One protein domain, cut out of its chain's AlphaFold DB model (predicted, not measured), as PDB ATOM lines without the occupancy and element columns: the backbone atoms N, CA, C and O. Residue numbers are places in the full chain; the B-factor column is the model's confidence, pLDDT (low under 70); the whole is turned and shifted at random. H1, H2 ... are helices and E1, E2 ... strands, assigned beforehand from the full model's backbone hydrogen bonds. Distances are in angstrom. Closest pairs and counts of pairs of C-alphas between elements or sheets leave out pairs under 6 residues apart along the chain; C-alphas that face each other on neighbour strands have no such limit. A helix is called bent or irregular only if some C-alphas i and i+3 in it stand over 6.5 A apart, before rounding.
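Overview. This is residues 2 to 75 of the 76 residues of the protein "TrkA-C domain protein" of Stieleria maiorica (UniProt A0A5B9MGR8). A two-stranded hairpin, E1 and E2, has both helices joined to it at the end where E1 begins and E2 ends: the long helix H1 sticks out with residues 2 to 18 as an arm, and the shorter helix H2 sits at that end of the hairpin with its last residues free. At the hairpin's other end the strands are joined by a long loop with no named element, residues 35 to 54, which comes back beside E1 at residues 40 and 41. The printed part has 74 residues with two named helices and two named strands, in the order H1, E1, E2, H2; the sheet order is E1 - E2, antiparallel, and the class is mixed, helices and strands. The whole is loose, with a radius of gyration of the C-alphas of 15.6 A, and only just elongated, spanning 46 by 30 by 24 A, with the arm of H1 making much of the length.

Arrangement. E1, residues 28 to 34, and E2, residues 55 to 60, are antiparallel neighbours and form a hairpin, with 155 degrees between their directions. N 29 and O 59 are 2.7 A apart, and N 55 and O 34 are 2.8 A apart, both within hydrogen-bond range. Residues 33 to 34 of E1 also pair antiparallel with residues 40 to 41. H2, residues 62 to 73, comes closest to E1 at the C-alphas of Val 28 and Ala 64, 6.5 A apart. The closest C-alphas of E2 and H2 are those of Leu 59 and Val 65, 8.0 A apart. H1, residues 2 to 24, is apart from E2 and from H2. In H1 and H2 every O i to N i+4 pair is within hydrogen-bond range.

Along the chain. E1 runs 16.8 A from C-alpha 28 at (125.079, 146.890, 105.370) to C-alpha 34. E2 covers 16.3 A from C-alpha 55 to C-alpha 60. H1 measures 32.4 A and begins with C-alpha 2 at (160.381, 128.092, 104.471). H2 measures 16.9 A and ends with C-alpha 73 at (129.525, 157.689, 92.151). Neither helix is bent.

Size, cuts and confidence. The two C-alphas farthest apart are those of His 2 and Val 62, at 47.7 A. Residues 2 to 18, which belong to H1, stand free, and so do residues 69 to 75, of which 69 to 73 belong to H2. The body without them has 50 residues and spans 31 by 21 by 18 A. The printed part has no cut. The links H1 to E1 and E2 to H2 are tight, and the link E1 to E2, with 20 residues, is long. The mean pLDDT of the printed part is 73.1; 28 residues are under 70, namely 18 to 28, 43 to 44, 46 to 48 and 64 to 75.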
ATOM      1  N   HIS A   2     160.624 126.673 104.163       73.12
ATOM      2  CA  HIS A   2     160.381 128.092 104.471       73.12
ATOM      3  C   HIS A   2     159.476 128.835 103.459       73.12
ATOM      4  O   HIS A   2     158.633 129.635 103.847       73.12
ATOM      5  N   ARG A   3     159.583 128.511 102.160       81.88
ATOM      6  CA  ARG A   3     158.770 129.134 101.095       81.88
ATOM      7  C   ARG A   3     157.273 128.812 101.201       81.88
ATOM      8  O   ARG A   3     156.449 129.672 100.929       81.88
ATOM      9  N   LEU A   4     156.935 127.593 101.627       80.56
ATOM     10  CA  LEU A   4     155.544 127.159 101.784       80.56
ATOM     11  C   LEU A   4     154.880 127.832 102.993       80.56
ATOM     12  O   LEU A   4     153.748 128.290 102.892       80.56
ATOM     13  N   ALA A   5     155.614 127.955 104.104       85.38
ATOM     14  CA  ALA A   5     155.141 128.667 105.287       85.38
ATOM     15  C   ALA A   5     154.832 130.143 104.979       85.38
ATOM     16  O   ALA A   5     153.820 130.663 105.434       85.38
ATOM     17  N   TRP A   6     155.652 130.796 104.148       89.81
ATOM     18  CA  TRP A   6     155.417 132.184 103.741       89.81
ATOM     19  C   TRP A   6     154.140 132.351 102.906       89.81
ATOM     20  O   TRP A   6     153.350 133.253 103.174       89.81
ATOM     21  N   ILE A   7     153.891 131.445 101.953       87.81
ATOM     22  CA  ILE A   7     152.679 131.471 101.119       87.81
ATOM     23  C   ILE A   7     151.420 131.325 101.980       87.81
ATOM     24  O   ILE A   7     150.480 132.095 101.811       87.81
ATOM     25  N   ILE A   8     151.411 130.384 102.931       90.19
ATOM     26  CA  ILE A   8     150.262 130.163 103.823       90.19
ATOM     27  C   ILE A   8     149.999 131.405 104.681       90.19
ATOM     28  O   ILE A   8     148.855 131.843 104.779       90.19
ATOM     29  N   THR A   9     151.042 132.018 105.241       90.94
ATOM     30  CA  THR A   9     150.908 133.253 106.027       90.94
ATOM     31  C   THR A   9     150.307 134.390 105.203       90.94
ATOM     32  O   THR A   9     149.393 135.063 105.670       90.94
ATOM     33  N   VAL A  10     150.763 134.581 103.960       89.50
ATOM     34  CA  VAL A  10     150.211 135.607 103.060       89.50
ATOM     35  C   VAL A  10     148.738 135.336 102.748       89.50
ATOM     36  O   VAL A  10     147.929 136.260 102.778       89.50
ATOM     37  N   LEU A  11     148.368 134.075 102.515       86.81
ATOM     38  CA  LEU A  11     146.993 133.667 102.210       86.81
ATOM     39  C   LEU A  11     146.050 133.880 103.407       86.81
ATOM     40  O   LEU A  11     144.932 134.368 103.242       86.81
ATOM     41  N   VAL A  12     146.524 133.591 104.622       88.25
ATOM     42  CA  VAL A  12     145.790 133.861 105.869       88.25
ATOM     43  C   VAL A  12     145.615 135.362 106.084       88.25
ATOM     44  O   VAL A  12     144.509 135.798 106.391       88.25
ATOM     45  N   ILE A  13     146.659 136.167 105.866       85.19
ATOM     46  CA  ILE A  13     146.575 137.630 105.986       85.19
ATOM     47  C   ILE A  13     145.590 138.200 104.960       85.19
ATOM     48  O   ILE A  13     144.727 138.985 105.334       85.19
ATOM     49  N   LEU A  14     145.647 137.763 103.699       80.25
ATOM     50  CA  LEU A  14     144.690 138.164 102.660       80.25
ATOM     51  C   LEU A  14     143.247 137.802 103.032       80.25
ATOM     52  O   LEU A  14     142.342 138.609 102.839       80.25
ATOM     53  N   THR A  15     143.040 136.624 103.619       82.38
ATOM     54  CA  THR A  15     141.715 136.182 104.080       82.38
ATOM     55  C   THR A  15     141.225 137.025 105.257       82.38
ATOM     56  O   THR A  15     140.076 137.457 105.265       82.38
ATOM     57  N   LEU A  16     142.090 137.311 106.233       78.44
ATOM     58  CA  LEU A  16     141.761 138.152 107.387       78.44
ATOM     59  C   LEU A  16     141.487 139.601 106.982       78.44
ATOM     60  O   LEU A  16     140.577 140.212 107.529       78.44
ATOM     61  N   VAL A  17     142.226 140.134 106.008       73.94
ATOM     62  CA  VAL A  17     141.972 141.464 105.444       73.94
ATOM     63  C   VAL A  17     140.655 141.466 104.674       73.94
ATOM     64  O   VAL A  17     139.857 142.367 104.884       73.94
ATOM     65  N   GLY A  18     140.367 140.446 103.862       65.00
ATOM     66  CA  GLY A  18     139.095 140.336 103.141       65.00
ATOM     67  C   GLY A  18     137.886 140.238 104.076       65.00
ATOM     68  O   GLY A  18     136.934 141.000 103.933       65.00
ATOM     69  N   VAL A  19     137.941 139.357 105.081       63.44
ATOM     70  CA  VAL A  19     136.873 139.198 106.086       63.44
ATOM     71  C   VAL A  19     136.779 140.428 106.986       63.44
ATOM     72  O   VAL A  19     135.679 140.879 107.287       63.44
ATOM     73  N   GLY A  20     137.919 140.992 107.387       56.72
ATOM     74  CA  GLY A  20     137.998 142.200 108.199       56.72
ATOM     75  C   GLY A  20     137.411 143.410 107.484       56.72
ATOM     76  O   GLY A  20     136.614 144.116 108.083       56.72
ATOM     77  N   TRP A  21     137.711 143.607 106.199       55.22
ATOM     78  CA  TRP A  21     137.140 144.686 105.387       55.22
ATOM     79  C   TRP A  21     135.645 144.470 105.137       55.22
ATOM     80  O   TRP A  21     134.858 145.398 105.293       55.22
ATOM     81  N   PHE A  22     135.227 143.231 104.862       52.66
ATOM     82  CA  PHE A  22     133.811 142.874 104.718       52.66
ATOM     83  C   PHE A  22     133.013 143.106 106.015       52.66
ATOM     84  O   PHE A  22     131.840 143.464 105.966       52.66
ATOM     85  N   ARG A  23     133.659 142.945 107.179       53.69
ATOM     86  CA  ARG A  23     133.105 143.231 108.514       53.69
ATOM     87  C   ARG A  23     133.292 144.686 108.962       53.69
ATOM     88  O   ARG A  23     132.591 145.131 109.850       53.69
ATOM     89  N   LEU A  24     134.196 145.462 108.369       46.34
ATOM     90  CA  LEU A  24     134.380 146.884 108.700       46.34
ATOM     91  C   LEU A  24     133.492 147.812 107.870       46.34
ATOM     92  O   LEU A  24     133.244 148.940 108.282       46.34
ATOM     93  N   VAL A  25     132.932 147.323 106.761       53.94
ATOM     94  CA  VAL A  25     131.865 148.014 106.012       53.94
ATOM     95  C   VAL A  25     130.501 147.889 106.734       53.94
ATOM     96  O   VAL A  25     129.474 148.322 106.218       53.94
ATOM     97  N   GLU A  26     130.473 147.339 107.959       59.31
ATOM     98  CA  GLU A  26     129.295 147.054 108.793       59.31
ATOM     99  C   GLU A  26     128.447 148.290 109.140       59.31
ATOM    100  O   GLU A  26     128.376 148.802 110.257       59.31
ATOM    101  N   GLY A  27     127.644 148.683 108.170       59.03
ATOM    102  CA  GLY A  27     126.249 148.958 108.420       59.03
ATOM    103  C   GLY A  27     125.342 148.305 107.399       59.03
ATOM    104  O   GLY A  27     124.173 148.640 107.440       59.03
ATOM    105  N   VAL A  28     125.836 147.440 106.503       63.38
ATOM    106  CA  VAL A  28     125.079 146.890 105.370       63.38
ATOM    107  C   VAL A  28     125.364 145.389 105.214       63.38
ATOM    108  O   VAL A  28     126.514 144.966 105.192       63.38
ATOM    109  N   ILE A  29     124.311 144.580 105.108       73.94
ATOM    110  CA  ILE A  29     124.326 143.129 104.892       73.94
ATOM    111  C   ILE A  29     123.716 142.854 103.522       73.94
ATOM    112  O   ILE A  29     122.598 143.283 103.249       73.94
ATOM    113  N   ILE A  30     124.407 142.104 102.666       74.56
ATOM    114  CA  ILE A  30     123.849 141.661 101.383       74.56
ATOM    115  C   ILE A  30     122.903 140.487 101.646       74.56
ATOM    116  O   ILE A  30     123.321 139.441 102.138       74.56
ATOM    117  N   VAL A  31     121.621 140.670 101.335       78.75
ATOM    118  CA  VAL A  31     120.564 139.672 101.564       78.75
ATOM    119  C   VAL A  31     120.255 138.898 100.291       78.75
ATOM    120  O   VAL A  31     119.949 137.710 100.366       78.75
ATOM    121  N   ALA A  32     120.379 139.550  99.135       80.44
ATOM    122  CA  ALA A  32     120.159 138.929  97.839       80.44
ATOM    123  C   ALA A  32     121.179 139.375  96.808       80.44
ATOM    124  O   ALA A  32     121.641 140.517  96.824       80.44
ATOM    125  N   ILE A  33     121.418 138.491  95.848       83.12
ATOM    126  CA  ILE A  33     122.066 138.835  94.590       83.12
ATOM    127  C   ILE A  33     121.136 138.372  93.478       83.12
ATOM    128  O   ILE A  33     120.845 137.181  93.374       83.12
ATOM    129  N   ARG A  34     120.642 139.308  92.669       85.00
ATOM    130  CA  ARG A  34     119.935 138.994  91.430       85.00
ATOM    131  C   ARG A  34     120.928 139.093  90.285       85.00
ATOM    132  O   ARG A  34     121.430 140.171  89.991       85.00
ATOM    133  N   ARG A  35     121.188 137.972  89.637       85.44
ATOM    134  CA  ARG A  35     122.130 137.871  88.530       85.44
ATOM    135  C   ARG A  35     121.539 138.393  87.229       85.44
ATOM    136  O   ARG A  35     120.318 138.506  87.078       85.44
ATOM    137  N   ALA A  36     122.419 138.706  86.283       81.00
ATOM    138  CA  ALA A  36     122.041 139.205  84.960       81.00
ATOM    139  C   ALA A  36     121.176 138.214  84.158       81.00
ATOM    140  O   ALA A  36     120.309 138.627  83.389       81.00
ATOM    141  N   ASP A  37     121.370 136.913  84.381       82.31
ATOM    142  CA  ASP A  37     120.562 135.827  83.812       82.31
ATOM    143  C   ASP A  37     119.162 135.704  84.449       82.31
ATOM    144  O   ASP A  37     118.326 134.938  83.974       82.31
ATOM    145  N   GLY A  38     118.885 136.488  85.496       81.69
ATOM    146  CA  GLY A  38     117.634 136.471  86.245       81.69
ATOM    147  C   GLY A  38     117.622 135.510  87.434       81.69
ATOM    148  O   GLY A  38     116.618 135.482  88.149       81.69
ATOM    149  N   GLU A  39     118.704 134.765  87.686       85.44
ATOM    150  CA  GLU A  39     118.844 133.914  88.871       85.44
ATOM    151  C   GLU A  39     118.867 134.779  90.144       85.44
ATOM    152  O   GLU A  39     119.548 135.803  90.209       85.44
ATOM    153  N   ILE A  40     118.125 134.377  91.178       82.25
ATOM    154  CA  ILE A  40     118.136 135.046  92.484       82.25
ATOM    155  C   ILE A  40     118.818 134.124  93.489       82.25
ATOM    156  O   ILE A  40     118.315 133.044  93.794       82.25
ATOM    157  N   VAL A  41     119.943 134.575  94.036       76.75
ATOM    158  CA  VAL A  41     120.709 133.855  95.056       76.75
ATOM    159  C   VAL A  41     120.357 134.413  96.435       76.75
ATOM    160  O   VAL A  41     120.619 135.587  96.720       76.75
ATOM    161  N   LEU A  42     119.762 133.569  97.290       78.19
ATOM    162  CA  LEU A  42     119.298 133.920  98.637       78.19
ATOM    163  C   LEU A  42     119.479 132.753  99.637       78.19
ATOM    164  O   LEU A  42     118.920 131.683  99.396       78.19
ATOM    165  N   PRO A  43     120.149 132.940 100.792       61.41
ATOM    166  CA  PRO A  43     121.138 133.975 101.080       61.41
ATOM    167  C   PRO A  43     122.466 133.671 100.359       61.41
ATOM    168  O   PRO A  43     122.893 132.514 100.312       61.41
ATOM    169  N   PRO A  44     123.160 134.684  99.821       65.19
ATOM    170  CA  PRO A  44     124.478 134.479  99.236       65.19
ATOM    171  C   PRO A  44     125.464 134.017 100.315       65.19
ATOM    172  O   PRO A  44     125.566 134.597 101.396       65.19
ATOM    173  N   THR A  45     126.209 132.952 100.031       70.12
ATOM    174  CA  THR A  45     127.307 132.521 100.905       70.12
ATOM    175  C   THR A  45     128.489 133.481 100.739       70.12
ATOM    176  O   THR A  45     128.638 134.092  99.685       70.12
ATOM    177  N   ALA A  46     129.388 133.581 101.722       64.25
ATOM    178  CA  ALA A  46     130.575 134.449 101.639       64.25
ATOM    179  C   ALA A  46     131.532 134.119 100.467       64.25
ATOM    180  O   ALA A  46     132.398 134.916 100.135       64.25
ATOM    181  N   ALA A  47     131.370 132.951  99.838       68.69
ATOM    182  CA  ALA A  47     132.093 132.546  98.633       68.69
ATOM    183  C   ALA A  47     131.416 132.995  97.320       68.69
ATOM    184  O   ALA A  47     131.906 132.677  96.238       68.69
ATOM    185  N   THR A  48     130.275 133.687  97.389       67.94
ATOM    186  CA  THR A  48     129.524 134.096  96.197       67.94
ATOM    187  C   THR A  48     130.257 135.236  95.500       67.94
ATOM    188  O   THR A  48     130.432 136.311  96.068       67.94
ATOM    189  N   VAL A  49     130.688 134.994  94.261       74.88
ATOM    190  CA  VAL A  49     131.367 135.997  93.432       74.88
ATOM    191  C   VAL A  49     130.329 136.943  92.832       74.88
ATOM    192  O   VAL A  49     129.440 136.492  92.112       74.88
ATOM    193  N   ILE A  50     130.482 138.238  93.110       77.06
ATOM    194  CA  ILE A  50     129.678 139.325  92.541       77.06
ATOM    195  C   ILE A  50     130.215 139.652  91.144       77.06
ATOM    196  O   ILE A  50     131.423 139.847  90.977       77.06
ATOM    197  N   ARG A  51     129.334 139.693  90.143       79.31
ATOM    198  CA  ARG A  51     129.663 140.068  88.760       79.31
ATOM    199  C   ARG A  51     129.214 141.509  88.457       79.31
ATOM    200  O   ARG A  51     128.337 142.012  89.151       79.31
ATOM    201  N   PRO A  52     129.773 142.169  87.422       74.44
ATOM    202  CA  PRO A  52     129.482 143.577  87.115       74.44
ATOM    203  C   PRO A  52     128.006 143.875  86.813       74.44
ATOM    204  O   PRO A  52     127.532 144.964  87.105       74.44
ATOM    205  N   ASP A  53     127.281 142.900  86.262       80.50
ATOM    206  CA  ASP A  53     125.859 143.021  85.911       80.50
ATOM    207  C   ASP A  53     124.915 142.475  87.000       80.50
ATOM    208  O   ASP A  53     123.700 142.380  86.796       80.50
ATOM    209  N   ASP A  54     125.457 142.067  88.151       81.06
ATOM    210  CA  ASP A  54     124.652 141.549  89.251       81.06
ATOM    211  C   ASP A  54     124.028 142.704  90.051       81.06
ATOM    212  O   ASP A  54     124.684 143.665  90.450       81.06
ATOM    213  N   VAL A  55     122.737 142.582  90.351       83.12
ATOM    214  CA  VAL A  55     121.999 143.511  91.207       83.12
ATOM    215  C   VAL A  55     122.066 143.016  92.650       83.12
ATOM    216  O   VAL A  55     121.496 141.981  93.003       83.12
ATOM    217  N   LEU A  56     122.749 143.777  93.501       81.12
ATOM    218  CA  LEU A  56     122.877 143.492  94.928       81.12
ATOM    219  C   LEU A  56     121.707 144.100  95.705       81.12
ATOM    220  O   LEU A  56     121.450 145.300  95.626       81.12
ATOM    221  N   ILE A  57     121.026 143.283  96.511       80.88
ATOM    222  CA  ILE A  57     120.044 143.759  97.487       80.88
ATOM    223  C   ILE A  57     120.704 143.709  98.853       80.88
ATOM    224  O   ILE A  57     120.927 142.633  99.418       80.88
ATOM    225  N   ALA A  58     121.009 144.888  99.381       79.50
ATOM    226  CA  ALA A  58     121.693 145.043 100.647       79.50
ATOM    227  C   ALA A  58     120.814 145.803 101.651       79.50
ATOM    228  O   ALA A  58     120.141 146.771 101.304       79.50
ATOM    229  N   LEU A  59     120.797 145.342 102.897       75.12
ATOM    230  CA  LEU A  59     120.033 145.915 103.997       75.12
ATOM    231  C   LEU A  59     120.968 146.438 105.068       75.12
ATOM    232  O   LEU A  59     121.864 145.731 105.516       75.12
ATOM    233  N   GLY A  60     120.682 147.627 105.576       76.62
ATOM    234  CA  GLY A  60     121.256 148.047 106.836       76.62
ATOM    235  C   GLY A  60     121.038 149.521 107.145       76.62
ATOM    236  O   GLY A  60     120.050 150.100 106.697       76.62
ATOM    237  N   LYS A  61     121.889 150.124 107.981       77.19
ATOM    238  CA  LYS A  61     121.697 151.503 108.448       77.19
ATOM    239  C   LYS A  61     121.749 152.469 107.268       77.19
ATOM    240  O   LYS A  61     122.707 152.459 106.503       77.19
ATOM    241  N   VAL A  62     120.757 153.357 107.184       71.94
ATOM    242  CA  VAL A  62     120.624 154.350 106.102       71.94
ATOM    243  C   VAL A  62     121.909 155.156 105.910       71.94
ATOM    244  O   VAL A  62     122.345 155.340 104.783       71.94
ATOM    245  N   THR A  63     122.577 155.556 106.996       73.75
ATOM    246  CA  THR A  63     123.853 156.287 106.936       73.75
ATOM    247  C   THR A  63     124.964 155.501 106.240       73.75
ATOM    248  O   THR A  63     125.730 156.078 105.476       73.75
ATOM    249  N   ALA A  64     125.031 154.188 106.467       69.06
ATOM    250  CA  ALA A  64     126.016 153.312 105.843       69.06
ATOM    251  C   ALA A  64     125.683 153.048 104.367       69.06
ATOM    252  O   ALA A  64     126.575 153.080 103.525       69.06
ATOM    253  N   VAL A  65     124.397 152.870 104.038       68.75
ATOM    254  CA  VAL A  65     123.936 152.736 102.645       68.75
ATOM    255  C   VAL A  65     124.236 154.010 101.849       68.75
ATOM    256  O   VAL A  65     124.760 153.933 100.741       68.75
ATOM    257  N   SER A  66     123.961 155.190 102.412       68.44
ATOM    258  CA  SER A  66     124.240 156.463 101.743       68.44
ATOM    259  C   SER A  66     125.733 156.679 101.499       68.44
ATOM    260  O   SER A  66     126.101 157.079 100.400       68.44
ATOM    261  N   GLN A  67     126.601 156.372 102.473       68.94
ATOM    262  CA  GLN A  67     128.053 156.465 102.273       68.94
ATOM    263  C   GLN A  67     128.547 155.521 101.172       68.94
ATOM    264  O   GLN A  67     129.357 155.934 100.344       68.94
ATOM    265  N   PHE A  68     128.028 154.291 101.136       66.88
ATOM    266  CA  PHE A  68     128.386 153.293 100.129       66.88
ATOM    267  C   PHE A  68     128.007 153.735  98.704       66.88
ATOM    268  O   PHE A  68     128.818 153.645  97.783       66.88
ATOM    269  N   LEU A  69     126.807 154.295  98.524       67.62
ATOM    270  CA  LEU A  69     126.368 154.824  97.226       67.62
ATOM    271  C   LEU A  69     127.191 156.045  96.784       67.62
ATOM    272  O   LEU A  69     127.510 156.182  95.605       67.62
ATOM    273  N   SER A  70     127.566 156.926  97.718       65.50
ATOM    274  CA  SER A  70     128.387 158.102  97.405       65.50
ATOM    275  C   SER A  70     129.813 157.747  96.970       65.50
ATOM    276  O   SER A  70     130.372 158.459  96.139       65.50
ATOM    277  N   SER A  71     130.408 156.661  97.484       59.84
ATOM    278  CA  SER A  71     131.742 156.209  97.052       59.84
ATOM    279  C   SER A  71     131.764 155.618  95.640       59.84
ATOM    280  O   SER A  71     132.735 155.819  94.915       59.84
ATOM    281  N   GLU A  72     130.690 154.946  95.221       57.75
ATOM    282  CA  GLU A  72     130.573 154.386  93.866       57.75
ATOM    283  C   GLU A  72     130.451 155.498  92.809       57.75
ATOM    284  O   GLU A  72     131.100 155.438  91.767       57.75
ATOM    285  N   GLN A  73     129.705 156.575  93.098       56.16
ATOM    286  CA  GLN A  73     129.525 157.689  92.151       56.16
ATOM    287  C   GLN A  73     130.802 158.485  91.850       56.16
ATOM    288  O   GLN A  73     130.884 159.111  90.799       56.16
ATOM    289  N   LEU A  74     131.789 158.484  92.749       49.50
ATOM    290  CA  LEU A  74     133.070 159.173  92.545       49.50
ATOM    291  C   LEU A  74     134.039 158.398  91.640       49.50
ATOM    292  O   LEU A  74     135.072 158.945  91.257       49.50
ATOM    293  N   THR A  75     133.720 157.143  91.317       47.88
ATOM    294  CA  THR A  75     134.579 156.251  90.523       47.88
ATOM    295  C   THR A  75     134.023 156.011  89.109       47.88
ATOM    296  O   THR A  75     134.626 155.260  88.343       47.88
TER     297      THR A  75